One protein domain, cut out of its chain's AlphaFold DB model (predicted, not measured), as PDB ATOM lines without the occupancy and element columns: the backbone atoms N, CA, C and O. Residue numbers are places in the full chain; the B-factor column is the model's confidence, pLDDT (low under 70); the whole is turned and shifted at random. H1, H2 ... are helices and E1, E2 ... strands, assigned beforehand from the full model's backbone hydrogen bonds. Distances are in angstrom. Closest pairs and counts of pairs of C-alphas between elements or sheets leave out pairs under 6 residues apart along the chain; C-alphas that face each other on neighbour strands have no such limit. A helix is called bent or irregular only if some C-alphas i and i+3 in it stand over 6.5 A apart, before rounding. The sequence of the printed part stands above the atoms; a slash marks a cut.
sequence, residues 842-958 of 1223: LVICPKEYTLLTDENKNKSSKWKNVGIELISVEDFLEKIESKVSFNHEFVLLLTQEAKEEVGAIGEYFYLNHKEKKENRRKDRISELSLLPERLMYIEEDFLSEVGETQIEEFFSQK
ATOM      1  N   LEU A 842      27.016 -35.568  30.519       93.69
ATOM      2  CA  LEU A 842      27.362 -34.153  30.403       93.69
ATOM      3  C   LEU A 842      27.113 -33.715  28.963       93.69
ATOM      4  O   LEU A 842      27.595 -34.383  28.052       93.69
ATOM      5  N   VAL A 843      26.419 -32.603  28.756       92.44
ATOM      6  CA  VAL A 843      26.242 -31.985  27.438       92.44
ATOM      7  C   VAL A 843      26.962 -30.643  27.420       92.44
ATOM      8  O   VAL A 843      26.608 -29.742  28.177       92.44
ATOM      9  N   ILE A 844      27.977 -30.528  26.570       93.38
ATOM     10  CA  ILE A 844      28.710 -29.292  26.304       93.38
ATOM     11  C   ILE A 844      27.979 -28.550  25.181       93.38
ATOM     12  O   ILE A 844      27.814 -29.105  24.092       93.38
ATOM     13  N   CYS A 845      27.560 -27.314  25.449       89.19
ATOM     14  CA  CYS A 845      26.827 -26.457  24.515       89.19
ATOM     15  C   CYS A 845      27.517 -25.087  24.352       89.19
ATOM     16  O   CYS A 845      28.178 -24.632  25.294       89.19
ATOM     17  N   PRO A 846      27.300 -24.373  23.228       85.75
ATOM     18  CA  PRO A 846      27.656 -22.958  23.115       85.75
ATOM     19  C   PRO A 846      26.952 -22.124  24.194       85.75
ATOM     20  O   PRO A 846      25.848 -22.458  24.636       85.75
ATOM     21  N   LYS A 847      27.570 -21.016  24.615       76.31
ATOM     22  CA  LYS A 847      27.079 -20.183  25.731       76.31
ATOM     23  C   LYS A 847      25.671 -19.620  25.509       76.31
ATOM     24  O   LYS A 847      24.892 -19.531  26.454       76.31
ATOM     25  N   GLU A 848      25.340 -19.266  24.268       72.88
ATOM     26  CA  GLU A 848      24.049 -18.672  23.892       72.88
ATOM     27  C   GLU A 848      22.928 -19.713  23.688       72.88
ATOM     28  O   GLU A 848      21.804 -19.356  23.338       72.88
ATOM     29  N   TYR A 849      23.197 -21.006  23.915       75.38
ATOM     30  CA  TYR A 849      22.233 -22.069  23.638       75.38
ATOM     31  C   TYR A 849      20.954 -21.949  24.483       75.38
ATOM     32  O   TYR A 849      20.994 -21.843  25.710       75.38
ATOM     33  N   THR A 850      19.790 -22.054  23.839       64.56
ATOM     34  CA  THR A 850      18.475 -21.682  24.400       64.56
ATOM     35  C   THR A 850      18.071 -22.438  25.675       64.56
ATOM     36  O   THR A 850      17.223 -21.958  26.421       64.56
ATOM     37  N   LEU A 851      18.655 -23.608  25.972       63.97
ATOM     38  CA  LEU A 851      18.403 -24.342  27.227       63.97
ATOM     39  C   LEU A 851      19.249 -23.869  28.426       63.97
ATOM     40  O   LEU A 851      18.977 -24.292  29.551       63.97
ATOM     41  N   LEU A 852      20.242 -23.000  28.203       61.81
ATOM     42  CA  LEU A 852      21.035 -22.337  29.245       61.81
ATOM     43  C   LEU A 852      20.450 -20.973  29.662       61.81
ATOM     44  O   LEU A 852      20.878 -20.414  30.670       61.81
ATOM     45  N   THR A 853      19.462 -20.440  28.932       62.94
ATOM     46  CA  THR A 853      18.824 -19.153  29.254       62.94
ATOM     47  C   THR A 853      17.862 -19.258  30.443       62.94
ATOM     48  O   THR A 853      17.311 -20.325  30.740       62.94
ATOM     49  N   ASP A 854      17.618 -18.129  31.119       59.66
ATOM     50  CA  ASP A 854      16.765 -18.054  32.316       59.66
ATOM     51  C   ASP A 854      15.360 -18.641  32.115       59.66
ATOM     52  O   ASP A 854      14.832 -19.304  33.012       59.66
ATOM     53  N   GLU A 855      14.776 -18.464  30.927       55.28
ATOM     54  CA  GLU A 855      13.433 -18.955  30.590       55.28
ATOM     55  C   GLU A 855      13.322 -20.490  30.672       55.28
ATOM     56  O   GLU A 855      12.255 -21.021  30.990       55.28
ATOM     57  N   ASN A 856      14.429 -21.214  30.457       63.53
ATOM     58  CA  ASN A 856      14.474 -22.679  30.437       63.53
ATOM     59  C   ASN A 856      15.112 -23.321  31.683       63.53
ATOM     60  O   ASN A 856      15.162 -24.554  31.759       63.53
ATOM     61  N   LYS A 857      15.501 -22.539  32.708       68.06
ATOM     62  CA  LYS A 857      16.088 -23.045  33.974       68.06
ATOM     63  C   LYS A 857      15.268 -24.161  34.643       68.06
ATOM     64  O   LYS A 857      15.828 -25.083  35.237       68.06
ATOM     65  N   ASN A 858      13.941 -24.145  34.503       66.75
ATOM     66  CA  ASN A 858      13.067 -25.211  35.013       66.75
ATOM     67  C   ASN A 858      13.206 -26.543  34.246       66.75
ATOM     68  O   ASN A 858      13.071 -27.609  34.852       66.75
ATOM     69  N   LYS A 859      13.481 -26.517  32.932       69.62
ATOM     70  CA  LYS A 859      13.685 -27.729  32.118       69.62
ATOM     71  C   LYS A 859      15.057 -28.343  32.406       69.62
ATOM     72  O   LYS A 859      15.130 -29.538  32.683       69.62
ATOM     73  N   SER A 860      16.114 -27.528  32.441       69.44
ATOM     74  CA  SER A 860      17.470 -27.993  32.773       69.44
ATOM     75  C   SER A 860      17.574 -28.529  34.210       69.44
ATOM     76  O   SER A 860      18.191 -29.570  34.427       69.44
ATOM     77  N   SER A 861      16.872 -27.928  35.178       71.31
ATOM     78  CA  SER A 861      16.799 -28.448  36.557       71.31
ATOM     79  C   SER A 861      16.164 -29.845  36.644       71.31
ATOM     80  O   SER A 861      16.666 -30.710  37.365       71.31
ATOM     81  N   LYS A 862      15.093 -30.121  35.876       74.00
ATOM     82  CA  LYS A 862      14.503 -31.475  35.783       74.00
ATOM     83  C   LYS A 862      15.501 -32.495  35.222       74.00
ATOM     84  O   LYS A 862      15.533 -33.627  35.692       74.00
ATOM     85  N   TRP A 863      16.302 -32.098  34.233       79.88
ATOM     86  CA  TRP A 863      17.299 -32.955  33.583       79.88
ATOM     87  C   TRP A 863      18.477 -33.270  34.518       79.88
ATOM     88  O   TRP A 863      18.860 -34.431  34.662       79.88
ATOM     89  N   LYS A 864      18.960 -32.265  35.255       77.56
ATOM     90  CA  LYS A 864      20.012 -32.398  36.277       77.56
ATOM     91  C   LYS A 864      19.623 -33.397  37.373       77.56
ATOM     92  O   LYS A 864      20.442 -34.219  37.771       77.56
ATOM     93  N   ASN A 865      18.351 -33.404  37.784       72.75
ATOM     94  CA  ASN A 865      17.811 -34.362  38.760       72.75
ATOM     95  C   ASN A 865      17.780 -35.826  38.277       72.75
ATOM     96  O   ASN A 865      17.729 -36.720  39.119       72.75
ATOM     97  N   VAL A 866      17.831 -36.085  36.964       75.94
ATOM     98  CA  VAL A 866      17.946 -37.440  36.378       75.94
ATOM     99  C   VAL A 866      19.346 -37.726  35.812       75.94
ATOM    100  O   VAL A 866      19.538 -38.654  35.026       75.94
ATOM    101  N   GLY A 867      20.345 -36.931  36.210       82.44
ATOM    102  CA  GLY A 867      21.748 -37.146  35.859       82.44
ATOM    103  C   GLY A 867      22.168 -36.649  34.475       82.44
ATOM    104  O   GLY A 867      23.179 -37.128  33.959       82.44
ATOM    105  N   ILE A 868      21.428 -35.714  33.873       86.81
ATOM    106  CA  ILE A 868      21.807 -35.030  32.628       86.81
ATOM    107  C   ILE A 868      22.189 -33.581  32.972       86.81
ATOM    108  O   ILE A 868      21.326 -32.757  33.271       86.81
ATOM    109  N   GLU A 869      23.483 -33.268  32.949       87.88
ATOM    110  CA  GLU A 869      24.030 -31.936  33.238       87.88
ATOM    111  C   GLU A 869      24.368 -31.214  31.925       87.88
ATOM    112  O   GLU A 869      24.984 -31.802  31.038       87.88
ATOM    113  N   LEU A 870      23.974 -29.944  31.793       87.19
ATOM    114  CA  LEU A 870      24.402 -29.074  30.694       87.19
ATOM    115  C   LEU A 870      25.512 -28.144  31.199       87.19
ATOM    116  O   LEU A 870      25.467 -27.694  32.346       87.19
ATOM    117  N   ILE A 871      26.489 -27.844  30.346       88.25
ATOM    118  CA  ILE A 871      27.607 -26.947  30.644       88.25
ATOM    119  C   ILE A 871      27.952 -26.097  29.414       88.25
ATOM    120  O   ILE A 871      27.842 -26.573  28.282       88.25
ATOM    121  N   SER A 872      28.368 -24.847  29.626       89.50
ATOM    122  CA  SER A 872      28.921 -24.020  28.548       89.50
ATOM    123  C   SER A 872      30.313 -24.524  28.136       89.50
ATOM    124  O   SER A 872      31.012 -25.158  28.934       89.50
ATOM    125  N   VAL A 873      30.755 -24.230  26.908       92.12
ATOM    126  CA  VAL A 873      32.143 -24.513  26.493       92.12
ATOM    127  C   VAL A 873      33.156 -23.797  27.398       92.12
ATOM    128  O   VAL A 873      34.144 -24.407  27.803       92.12
ATOM    129  N   GLU A 874      32.887 -22.548  27.785       89.38
ATOM    130  CA  GLU A 874      33.747 -21.768  28.687       89.38
ATOM    131  C   GLU A 874      33.915 -22.449  30.062       89.38
ATOM    132  O   GLU A 874      35.041 -22.741  30.465       89.38
ATOM    133  N   ASP A 875      32.813 -22.786  30.750       87.69
ATOM    134  CA  ASP A 875      32.836 -23.490  32.049       87.69
ATOM    135  C   ASP A 875      33.496 -24.877  31.944       87.69
ATOM    136  O   ASP A 875      34.080 -25.380  32.909       87.69
ATOM    137  N   PHE A 876      33.352 -25.548  30.796       93.50
ATOM    138  CA  PHE A 876      33.980 -26.842  30.545       93.50
ATOM    139  C   PHE A 876      35.502 -26.705  30.440       93.50
ATOM    140  O   PHE A 876      36.227 -27.437  31.120       93.50
ATOM    141  N   LEU A 877      35.988 -25.748  29.646       93.75
ATOM    142  CA  LEU A 877      37.417 -25.489  29.478       93.75
ATOM    143  C   LEU A 877      38.059 -24.993  30.784       93.75
ATOM    144  O   LEU A 877      39.088 -25.538  31.179       93.75
ATOM    145  N   GLU A 878      37.416 -24.082  31.525       90.62
ATOM    146  CA  GLU A 878      37.889 -23.612  32.842       90.62
ATOM    147  C   GLU A 878      38.096 -24.783  33.825       90.62
ATOM    148  O   GLU A 878      39.107 -24.871  34.534       90.62
ATOM    149  N   LYS A 879      37.158 -25.741  33.845       90.56
ATOM    150  CA  LYS A 879      37.251 -26.960  34.664       90.56
ATOM    151  C   LYS A 879      38.374 -27.895  34.203       90.56
ATOM    152  O   LYS A 879      39.050 -28.471  35.058       90.56
ATOM    153  N   ILE A 880      38.602 -28.040  32.895       93.00
ATOM    154  CA  ILE A 880      39.715 -28.835  32.344       93.00
ATOM    155  C   ILE A 880      41.071 -28.209  32.696       93.00
ATOM    156  O   ILE A 880      41.960 -28.920  33.173       93.00
ATOM    157  N   GLU A 881      41.225 -26.891  32.542       90.88
ATOM    158  CA  GLU A 881      42.429 -26.155  32.957       90.88
ATOM    159  C   GLU A 881      42.675 -26.293  34.466       90.88
ATOM    160  O   GLU A 881      43.792 -26.586  34.897       90.88
ATOM    161  N   SER A 882      41.603 -26.221  35.262       85.81
ATOM    162  CA  SER A 882      41.600 -26.480  36.710       85.81
ATOM    163  C   SER A 882      41.798 -27.961  37.093       85.81
ATOM    164  O   SER A 882      41.744 -28.307  38.276       85.81
ATOM    165  N   LYS A 883      42.034 -28.850  36.116       88.62
ATOM    166  CA  LYS A 883      42.254 -30.303  36.265       88.62
ATOM    167  C   LYS A 883      41.123 -31.041  37.008       88.62
ATOM    168  O   LYS A 883      41.352 -32.071  37.653       88.62
ATOM    169  N   VAL A 884      39.893 -30.537  36.895       87.88
ATOM    170  CA  VAL A 884      38.672 -31.174  37.411       87.88
ATOM    171  C   VAL A 884      38.337 -32.395  36.551       87.88
ATOM    172  O   VAL A 884      38.405 -32.348  35.327       87.88
ATOM    173  N   SER A 885      37.992 -33.513  37.191       89.25
ATOM    174  CA  SER A 885      37.578 -34.740  36.498       89.25
ATOM    175  C   SER A 885      36.056 -34.802  36.363       89.25
ATOM    176  O   SER A 885      35.342 -34.544  37.329       89.25
ATOM    177  N   PHE A 886      35.574 -35.175  35.178       90.25
ATOM    178  CA  PHE A 886      34.153 -35.305  34.863       90.25
ATOM    179  C   PHE A 886      33.722 -36.763  34.989       90.25
ATOM    180  O   PHE A 886      34.176 -37.632  34.241       90.25
ATOM    181  N   ASN A 887      32.865 -37.045  35.963       86.94
ATOM    182  CA  ASN A 887      32.512 -38.404  36.372       86.94
ATOM    183  C   ASN A 887      31.392 -39.049  35.541       86.94
ATOM    184  O   ASN A 887      31.059 -40.209  35.763       86.94
ATOM    185  N   HIS A 888      30.834 -38.308  34.588       90.94
ATOM    186  CA  HIS A 888      29.749 -38.737  33.715       90.94
ATOM    187  C   HIS A 888      30.141 -39.969  32.885       90.94
ATOM    188  O   HIS A 888      31.307 -40.169  32.532       90.94
ATOM    189  N   GLU A 889      29.153 -40.799  32.559       89.25
ATOM    190  CA  GLU A 889      29.323 -42.009  31.752       89.25
ATOM    191  C   GLU A 889      29.607 -41.685  30.274       89.25
ATOM    192  O   GLU A 889      30.380 -42.392  29.620       89.25
ATOM    193  N   PHE A 890      29.011 -40.598  29.782       93.75
ATOM    194  CA  PHE A 890      29.279 -39.972  28.490       93.75
ATOM    195  C   PHE A 890      29.521 -38.475  28.681       93.75
ATOM    196  O   PHE A 890      28.852 -37.826  29.492       93.75
ATOM    197  N   VAL A 891      30.404 -37.921  27.853       95.75
ATOM    198  CA  VAL A 891      30.412 -36.485  27.561       95.75
ATOM    199  C   VAL A 891      29.980 -36.308  26.111       95.75
ATOM    200  O   VAL A 891      30.451 -37.008  25.210       95.75
ATOM    201  N   LEU A 892      29.037 -35.399  25.915       95.19
ATOM    202  CA  LEU A 892      28.339 -35.137  24.671       95.19
ATOM    203  C   LEU A 892      28.665 -33.717  24.219       95.19
ATOM    204  O   LEU A 892      28.678 -32.803  25.042       95.19
ATOM    205  N   LEU A 893      28.927 -33.537  22.931       93.19
ATOM    206  CA  LEU A 893      29.239 -32.241  22.337       93.19
ATOM    207  C   LEU A 893      28.135 -31.868  21.355       93.19
ATOM    208  O   LEU A 893      27.902 -32.595  20.387       93.19
ATOM    209  N   LEU A 894      27.437 -30.775  21.651       88.81
ATOM    210  CA  LEU A 894      26.306 -30.287  20.879       88.81
ATOM    211  C   LEU A 894      26.768 -29.214  19.890       88.81
ATOM    212  O   LEU A 894      27.365 -28.230  20.306       88.81
ATOM    213  N   THR A 895      26.397 -29.378  18.619       81.31
ATOM    214  CA  THR A 895      26.744 -28.498  17.483       81.31
ATOM    215  C   THR A 895      28.217 -28.515  17.043       81.31
ATOM    216  O   THR A 895      29.145 -28.869  17.774       81.31
ATOM    217  N   GLN A 896      28.431 -28.138  15.779       81.94
ATOM    218  CA  GLN A 896      29.758 -27.965  15.180       81.94
ATOM    219  C   GLN A 896      30.480 -26.714  15.720       81.94
ATOM    220  O   GLN A 896      31.704 -26.705  15.783       81.94
ATOM    221  N   GLU A 897      29.737 -25.698  16.164       83.94
ATOM    222  CA  GLU A 897      30.283 -24.483  16.782       83.94
ATOM    223  C   GLU A 897      30.993 -24.812  18.100       83.94
ATOM    224  O   GLU A 897      32.185 -24.541  18.233       83.94
ATOM    225  N   ALA A 898      30.333 -25.540  19.013       84.75
ATOM    226  CA  ALA A 898      30.977 -25.970  20.258       84.75
ATOM    227  C   ALA A 898      32.222 -26.831  19.996       84.75
ATOM    228  O   ALA A 898      33.177 -26.786  20.769       84.75
ATOM    229  N   LYS A 899      32.237 -27.603  18.897       85.62
ATOM    230  CA  LYS A 899      33.393 -28.406  18.472       85.62
ATOM    231  C   LYS A 899      34.596 -27.573  18.060       85.62
ATOM    232  O   LYS A 899      35.725 -27.991  18.315       85.62
ATOM    233  N   GLU A 900      34.366 -26.421  17.447       85.94
ATOM    234  CA  GLU A 900      35.421 -25.475  17.094       85.94
ATOM    235  C   GLU A 900      35.904 -24.710  18.338       85.94
ATOM    236  O   GLU A 900      37.113 -24.556  18.521       85.94
ATOM    237  N   GLU A 901      34.997 -24.348  19.254       89.69
ATOM    238  CA  GLU A 901      35.327 -23.675  20.520       89.69
ATOM    239  C   GLU A 901      36.141 -24.549  21.501       89.69
ATOM    240  O   GLU A 901      37.109 -24.063  22.084       89.69
ATOM    241  N   VAL A 902      35.831 -25.849  21.666       91.06
ATOM    242  CA  VAL A 902      36.626 -26.753  22.539       91.06
ATOM    243  C   VAL A 902      38.010 -27.115  21.964       91.06
ATOM    244  O   VAL A 902      38.789 -27.833  22.603       91.06
ATOM    245  N   GLY A 903      38.323 -26.664  20.745       90.44
ATOM    246  CA  GLY A 903      39.619 -26.840  20.096       90.44
ATOM    247  C   GLY A 903      40.071 -28.302  19.996       90.44
ATOM    248  O   GLY A 903      39.339 -29.178  19.538       90.44
ATOM    249  N   ALA A 904      41.301 -28.586  20.435       90.06
ATOM    250  CA  ALA A 904      41.937 -29.899  20.277       90.06
ATOM    251  C   ALA A 904      41.187 -31.060  20.964       90.06
ATOM    252  O   ALA A 904      41.315 -32.206  20.535       90.06
ATOM    253  N   ILE A 905      40.388 -30.789  22.004       92.81
ATOM    254  CA  ILE A 905      39.563 -31.815  22.665       92.81
ATOM    255  C   ILE A 905      38.416 -32.252  21.734       92.81
ATOM    256  O   ILE A 905      38.066 -33.433  21.695       92.81
ATOM    257  N   GLY A 906      37.890 -31.333  20.916       91.12
ATOM    258  CA  GLY A 906      36.812 -31.569  19.948       91.12
ATOM    259  C   GLY A 906      37.148 -32.616  18.884       91.12
ATOM    260  O   GLY A 906      36.251 -33.275  18.360       91.12
ATOM    261  N   GLU A 907      38.434 -32.845  18.606       90.00
ATOM    262  CA  GLU A 907      38.884 -33.888  17.676       90.00
ATOM    263  C   GLU A 907      38.635 -35.324  18.173       90.00
ATOM    264  O   GLU A 907      38.699 -36.259  17.374       90.00
ATOM    265  N   TYR A 908      38.356 -35.500  19.469       92.12
ATOM    266  CA  TYR A 908      38.103 -36.795  20.110       92.12
ATOM    267  C   TYR A 908      36.613 -37.088  20.329       92.12
ATOM    268  O   TYR A 908      36.280 -38.102  20.942       92.12
ATOM    269  N   PHE A 909      35.722 -36.227  19.832       93.31
ATOM    270  CA  PHE A 909      34.283 -36.476  19.799       93.31
ATOM    271  C   PHE A 909      33.885 -37.083  18.453       93.31
ATOM    272  O   PHE A 909      34.079 -36.474  17.398       93.31
ATOM    273  N   TYR A 910      33.303 -38.279  18.511       92.19
ATOM    274  CA  TYR A 910      32.931 -39.083  17.345       92.19
ATOM    275  C   TYR A 910      31.409 -39.173  17.214       92.19
ATOM    276  O   TYR A 910      30.693 -39.075  18.207       92.19
ATOM    277  N   LEU A 911      30.888 -39.408  16.012       91.88
ATOM    278  CA  LEU A 911      29.455 -39.632  15.793       91.88
ATOM    279  C   LEU A 911      28.978 -40.932  16.453       91.88
ATOM    280  O   LEU A 911      27.832 -41.022  16.881       91.88
ATOM    281  N   ASN A 912      29.848 -41.947  16.507       93.12
ATOM    282  CA  ASN A 912      29.575 -43.270  17.070       93.12
ATOM    283  C   ASN A 912      30.879 -44.032  17.387       93.12
ATOM    284  O   ASN A 912      31.982 -43.625  17.010       93.12
ATOM    285  N   HIS A 913      30.757 -45.184  18.048       92.31
ATOM    286  CA  HIS A 913      31.897 -46.005  18.451       92.31
ATOM    287  C   HIS A 913      32.658 -46.624  17.269       92.31
ATOM    288  O   HIS A 913      33.871 -46.826  17.352       92.31
ATOM    289  N   LYS A 914      31.980 -46.921  16.153       89.88
ATOM    290  CA  LYS A 914      32.641 -47.473  14.963       89.88
ATOM    291  C   LYS A 914      33.619 -46.455  14.372       89.88
ATOM    292  O   LYS A 914      34.783 -46.794  14.171       89.88
ATOM    293  N   GLU A 915      33.173 -45.215  14.179       91.94
ATOM    294  CA  GLU A 915      34.030 -44.117  13.724       91.94
ATOM    295  C   GLU A 915      35.237 -43.944  14.657       91.94
ATOM    296  O   GLU A 915      36.372 -43.849  14.193       91.94
ATOM    297  N   LYS A 916      35.015 -43.991  15.976       90.81
ATOM    298  CA  LYS A 916      36.095 -43.925  16.965       90.81
ATOM    299  C   LYS A 916      37.166 -45.005  16.765       90.81
ATOM    300  O   LYS A 916      38.352 -44.701  16.898       90.81
ATOM    301  N   LYS A 917      36.781 -46.255  16.475       86.06
ATOM    302  CA  LYS A 917      37.748 -47.341  16.217       86.06
ATOM    303  C   LYS A 917      38.503 -47.122  14.899       86.06
ATOM    304  O   LYS A 917      39.701 -47.379  14.844       86.06
ATOM    305  N   GLU A 918      37.840 -46.600  13.868       86.56
ATOM    306  CA  GLU A 918      38.441 -46.339  12.549       86.56
ATOM    307  C   GLU A 918      39.399 -45.125  12.560       86.56
ATOM    308  O   GLU A 918      40.490 -45.188  11.989       86.56
ATOM    309  N   ASN A 919      39.048 -44.052  13.278       82.44
ATOM    310  CA  ASN A 919      39.781 -42.776  13.315       82.44
ATOM    311  C   ASN A 919      40.803 -42.650  14.466       82.44
ATOM    312  O   ASN A 919      41.367 -41.577  14.681       82.44
ATOM    313  N   ARG A 920      41.099 -43.732  15.199       71.75
ATOM    314  CA  ARG A 920      41.900 -43.720  16.445       71.75
ATOM    315  C   ARG A 920      43.396 -43.375  16.303       71.75
ATOM    316  O   ARG A 920      44.124 -43.424  17.285       71.75
ATOM    317  N   ARG A 921      43.886 -43.046  15.103       62.34
ATOM    318  CA  ARG A 921      45.325 -42.913  14.772       62.34
ATOM    319  C   ARG A 921      45.976 -41.574  15.175       62.34
ATOM    320  O   ARG A 921      47.005 -41.217  14.605       62.34
ATOM    321  N   LYS A 922      45.378 -40.815  16.098       74.12
ATOM    322  CA  LYS A 922      45.918 -39.545  16.616       74.12
ATOM    323  C   LYS A 922      46.484 -39.743  18.026       74.12
ATOM    324  O   LYS A 922      45.840 -40.397  18.844       74.12
ATOM    325  N   ASP A 923      47.639 -39.138  18.306       88.00
ATOM    326  CA  ASP A 923      48.266 -39.121  19.636       88.00
ATOM    327  C   ASP A 923      47.345 -38.445  20.665       88.00
ATOM    328  O   ASP A 923      47.144 -37.230  20.625       88.00
ATOM    329  N   ARG A 924      46.826 -39.228  21.617       90.88
ATOM    330  CA  ARG A 924      45.951 -38.770  22.703       90.88
ATOM    331  C   ARG A 924      46.604 -37.653  23.520       90.88
ATOM    332  O   ARG A 924      47.757 -37.756  23.941       90.88
ATOM    333  N   ILE A 925      45.812 -36.626  23.820       92.38
ATOM    334  CA  ILE A 925      46.188 -35.508  24.697       92.38
ATOM    335  C   ILE A 925      45.888 -35.813  26.175       92.38
ATOM    336  O   ILE A 925      45.090 -36.697  26.501       92.38
ATOM    337  N   SER A 926      46.535 -35.081  27.084       92.06
ATOM    338  CA  SER A 926      46.531 -35.381  28.524       92.06
ATOM    339  C   SER A 926      45.184 -35.134  29.211       92.06
ATOM    340  O   SER A 926      44.813 -35.819  30.166       92.06
ATOM    341  N   GLU A 927      44.425 -34.195  28.661       94.00
ATOM    342  CA  GLU A 927      43.121 -33.705  29.090       94.00
ATOM    343  C   GLU A 927      42.071 -34.827  29.057       94.00
ATOM    344  O   GLU A 927      41.188 -34.885  29.911       94.00
ATOM    345  N   LEU A 928      42.222 -35.800  28.147       93.06
ATOM    346  CA  LEU A 928      41.336 -36.966  28.030       93.06
ATOM    347  C   LEU A 928      41.371 -37.885  29.266       93.06
ATOM    348  O   LEU A 928      40.451 -38.678  29.463       93.06
ATOM    349  N   SER A 929      42.397 -37.783  30.121       92.88
ATOM    350  CA  SER A 929      42.459 -38.516  31.400       92.88
ATOM    351  C   SER A 929      41.414 -38.032  32.422       92.88
ATOM    352  O   SER A 929      41.034 -38.781  33.329       92.88
ATOM    353  N   LEU A 930      40.920 -36.797  32.257       93.69
ATOM    354  CA  LEU A 930      39.884 -36.165  33.081       93.69
ATOM    355  C   LEU A 930      38.459 -36.532  32.634       93.69
ATOM    356  O   LEU A 930      37.509 -36.272  33.371       93.69
ATOM    357  N   LEU A 931      38.313 -37.144  31.456       93.69
ATOM    358  CA  LEU A 931      37.045 -37.416  30.775       93.69
ATOM    359  C   LEU A 931      36.746 -38.928  30.694       93.69
ATOM    360  O   LEU A 931      37.670 -39.744  30.809       93.69
ATOM    361  N   PRO A 932      35.484 -39.353  30.481       92.50
ATOM    362  CA  PRO A 932      35.180 -40.730  30.093       92.50
ATOM    363  C   PRO A 932      35.817 -41.094  28.750       92.50
ATOM    364  O   PRO A 932      36.257 -40.247  27.978       92.50
ATOM    365  N   GLU A 933      35.856 -42.389  28.451       91.31
ATOM    366  CA  GLU A 933      36.312 -42.883  27.146       91.31
ATOM    367  C   GLU A 933      35.207 -42.757  26.070       91.31
ATOM    368  O   GLU A 933      35.478 -42.942  24.883       91.31
ATOM    369  N   ARG A 934      33.975 -42.411  26.468       94.06
ATOM    370  CA  ARG A 934      32.808 -42.202  25.599       94.06
ATOM    371  C   ARG A 934      32.568 -40.708  25.378       94.06
ATOM    372  O   ARG A 934      31.956 -40.033  26.206       94.06
ATOM    373  N   LEU A 935      33.104 -40.215  24.266       94.62
ATOM    374  CA  LEU A 935      33.010 -38.831  23.806       94.62
ATOM    375  C   LEU A 935      32.246 -38.829  22.481       94.62
ATOM    376  O   LEU A 935      32.738 -39.381  21.491       94.62
ATOM    377  N   MET A 936      31.035 -38.270  22.476       94.62
ATOM    378  CA  MET A 936      30.115 -38.382  21.339       94.62
ATOM    379  C   MET A 936      29.585 -37.022  20.873       94.62
ATOM    380  O   MET A 936      29.186 -36.190  21.682       94.62
ATOM    381  N   TYR A 937      29.573 -36.797  19.564       91.69
ATOM    382  CA  TYR A 937      28.914 -35.646  18.949       91.69
ATOM    383  C   TYR A 937      27.401 -35.889  18.856       91.69
ATOM    384  O   TYR A 937      26.988 -36.989  18.490       91.69
ATOM    385  N   ILE A 938      26.580 -34.875  19.132       88.56
ATOM    386  CA  ILE A 938      25.124 -34.918  18.927       88.56
ATOM    387  C   ILE A 938      24.640 -33.710  18.115       88.56
ATOM    388  O   ILE A 938      25.150 -32.596  18.244       88.56
ATOM    389  N   GLU A 939      23.650 -33.945  17.254       76.00
ATOM    390  CA  GLU A 939      23.022 -32.907  16.428       76.00
ATOM    391  C   GLU A 939      22.121 -31.989  17.268       76.00
ATOM    392  O   GLU A 939      21.605 -32.391  18.309       76.00
ATOM    393  N   GLU A 940      21.921 -30.747  16.823       69.75
ATOM    394  CA  GLU A 940      21.223 -29.707  17.596       69.75
ATOM    395  C   GLU A 940      19.771 -30.087  17.943       69.75
ATOM    396  O   GLU A 940      19.326 -29.913  19.083       69.75
ATOM    397  N   ASP A 941      19.067 -30.704  16.988       73.12
ATOM    398  CA  ASP A 941      17.685 -31.160  17.145       73.12
ATOM    399  C   ASP A 941      17.535 -32.292  18.181       73.12
ATOM    400  O   ASP A 941      16.436 -32.492  18.706       73.12
ATOM    401  N   PHE A 942      18.619 -32.993  18.550       77.69
ATOM    402  CA  PHE A 942      18.596 -34.131  19.480       77.69
ATOM    403  C   PHE A 942      17.907 -33.788  20.809       77.69
ATOM    404  O   PHE A 942      17.084 -34.555  21.307       77.69
ATOM    405  N   LEU A 943      18.209 -32.616  21.383       76.31
ATOM    406  CA  LEU A 943      17.647 -32.183  22.669       76.31
ATOM    407  C   LEU A 943      16.198 -31.678  22.549       76.31
ATOM    408  O   LEU A 943      15.491 -31.591  23.559       76.31
ATOM    409  N   SER A 944      15.746 -31.360  21.331       72.38
ATOM    410  CA  SER A 944      14.368 -30.941  21.054       72.38
ATOM    411  C   SER A 944      13.391 -32.123  21.075       72.38
ATOM    412  O   SER A 944      12.267 -31.978  21.556       72.38
ATOM    413  N   GLU A 945      13.844 -33.312  20.657       70.81
ATOM    414  CA  GLU A 945      13.047 -34.548  20.661       70.81
ATOM    415  C   GLU A 945      12.809 -35.118  22.072       70.81
ATOM    416  O   GLU A 945      11.908 -35.934  22.278       70.81
ATOM    417  N   VAL A 946      13.609 -34.702  23.060       72.31
ATOM    418  CA  VAL A 946      13.522 -35.181  24.446       72.31
ATOM    419  C   VAL A 946      12.327 -34.529  25.154       72.31
ATOM    420  O   VAL A 946      12.393 -33.393  25.642       72.31
ATOM    421  N   GLY A 947      11.221 -35.278  25.211       67.12
ATOM    422  CA  GLY A 947       9.989 -34.907  25.912       67.12
ATOM    423  C   GLY A 947      10.134 -34.825  27.440       67.12
ATOM    424  O   GLY A 947      11.160 -35.172  28.012       67.12
ATOM    425  N   GLU A 948       9.084 -34.364  28.129       67.81
ATOM    426  CA  GLU A 948       9.125 -34.139  29.588       67.81
ATOM    427  C   GLU A 948       8.898 -35.391  30.456       67.81
ATOM    428  O   GLU A 948       9.118 -35.346  31.667       67.81
ATOM    429  N   THR A 949       8.464 -36.510  29.875       65.94
ATOM    430  CA  THR A 949       8.200 -37.772  30.585       65.94
ATOM    431  C   THR A 949       9.221 -38.841  30.204       65.94
ATOM    432  O   THR A 949       9.587 -38.969  29.042       65.94
ATOM    433  N   GLN A 950       9.668 -39.633  31.188       72.25
ATOM    434  CA  GLN A 950      10.677 -40.695  31.011       72.25
ATOM    435  C   GLN A 950      12.002 -40.216  30.368       72.25
ATOM    436  O   GLN A 950      12.660 -40.979  29.662       72.25
ATOM    437  N   ILE A 951      12.397 -38.964  30.649       80.31
ATOM    438  CA  ILE A 951      13.585 -38.279  30.098       80.31
ATOM    439  C   ILE A 951      14.818 -39.195  30.088       80.31
ATOM    440  O   ILE A 951      15.430 -39.380  29.044       80.31
ATOM    441  N   GLU A 952      15.153 -39.805  31.227       79.94
ATOM    442  CA  GLU A 952      16.340 -40.655  31.385       79.94
ATOM    443  C   GLU A 952      16.340 -41.890  30.465       79.94
ATOM    444  O   GLU A 952      17.368 -42.213  29.868       79.94
ATOM    445  N   GLU A 953      15.195 -42.573  30.344       80.00
ATOM    446  CA  GLU A 953      15.024 -43.800  29.550       80.00
ATOM    447  C   GLU A 953      15.151 -43.478  28.056       80.00
ATOM    448  O   GLU A 953      15.971 -44.079  27.360       80.00
ATOM    449  N   PHE A 954      14.422 -42.457  27.588       83.00
ATOM    450  CA  PHE A 954      14.450 -42.003  26.195       83.00
ATOM    451  C   PHE A 954      15.822 -41.452  25.785       83.00
ATOM    452  O   PHE A 954      16.360 -41.840  24.746       83.00
ATOM    453  N   PHE A 955      16.416 -40.585  26.614       87.06
ATOM    454  CA  PHE A 955      17.735 -40.004  26.362       87.06
ATOM    455  C   PHE A 955      18.797 -41.103  26.281       87.06
ATOM    456  O   PHE A 955      19.561 -41.163  25.319       87.06
ATOM    457  N   SER A 956      18.801 -42.033  27.241       87.81
ATOM    458  CA  SER A 956      19.747 -43.150  27.241       87.81
ATOM    459  C   SER A 956      19.558 -44.071  26.035       87.81
ATOM    460  O   SER A 956      20.550 -44.468  25.426       87.81
ATOM    461  N   GLN A 957      18.315 -44.380  25.645       87.62
ATOM    462  CA  GLN A 957      18.047 -45.166  24.440       87.62
ATOM    463  C   GLN A 957      18.650 -44.503  23.196       87.62
ATOM    464  O   GLN A 957      19.436 -45.140  22.497       87.62
ATOM    465  N   LYS A 958      18.358 -43.217  22.971       88.00
ATOM    466  CA  LYS A 958      18.880 -42.446  21.835       88.00
ATOM    467  C   LYS A 958      20.411 -42.394  21.803       88.00
ATOM    468  O   LYS A 958      20.997 -42.668  20.758       88.00
TER     469      LYS A 958
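Overview. This is residues 842 to 958 of the 1223 residues of an uncharacterized protein of Capnocytophaga sp. oral taxon 332 str. F0381 (UniProt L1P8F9). A small, strongly twisted sheet of four parallel strands makes the middle, with H2 and H3 packed on one side of it, where H4 only grazes the sheet with its residues 905 to 908 and H6 lies beyond them; on the other side H1 and H7 only graze the sheet and H8 sits near its edge strand E2. H5 sits off at the far end, apart from the sheet, and residues 853 to 858 stick out. The printed part has 117 residues with eight named helices and four named strands, in the order E1 H1 E2 H2 E3 H3 H4 H5 H6 E4 H7 H8; the sheet's order is E2 E1 E3 E4. It is mixed, helices and strands, and compact, with a radius of gyration of the C-alphas of 14.2 A and spans of 41 by 30 by 24 A.

Along the chain. E1, residues 842 to 845, begins at C-alpha 842 (27.362, -34.153, 30.403). H1, residues 854 to 864, is 15.2 A long and irregular, with C-alphas 855 and 858 7.7 A apart. E2, residues 868 to 872, 13.7 A, precedes H2, residues 873 to 881, 12.3 A. E3, residues 890 to 894, is 12.7 A long. H3 is residues 896 to 901, H4 903 to 908, H5 913 to 918 and H6 926 to 930. E4 is residues 935 to 938. H7, residues 940 to 943, is only just irregular, with C-alphas 940 and 943 6.7 A apart. H8, residues 951 to 958, 10.7 A, ends at C-alpha 958 (18.880, -42.446, 21.835).

Arrangement. E1 is parallel to E2 at 33 degrees, with N 843 and O 869 2.8 A apart, and to E3 at 15 degrees, with N 844 and O 892 2.8 A apart. E3 is parallel to E4 at 36 degrees, with N 938 and O 893 2.9 A apart. E1, H1, E2 form a strand-helix-strand unit, two parallel neighbour strands with a helix between, its crossover right-handed; E3, H3 to H6, E4 form another. E2, H2, E3 form a split unit, E1 lying between its strands, also right-handed. H2 stands up from the sheet at 62 degrees; the closest C-alphas of H2 and E1, Ile 844 and Val 873, are 5.9 A apart. H3 and H4 touch only at the corner, and only just, with 3 pairs of C-alphas within 8 A, closest Lys 899 and Gly 906 at 4.9 A. Every O i to N i+4 pair is within hydrogen-bond range in H2, H3, H5 and H8; H1 has 5 of 7, H4 0 of 2 but 2 of 3 to N i+3, H6 0 of 1 but 2 of 2, and H7 is too short for one.

Size, cuts and confidence. The two C-alphas farthest apart, Glu 855 and Arg 921, are 42.9 A apart. The printed part has no cut, and no link is long. Mean pLDDT of the printed part is 83.7; residues 850 to 860, 921, 940 and 947 to 949 are under 70.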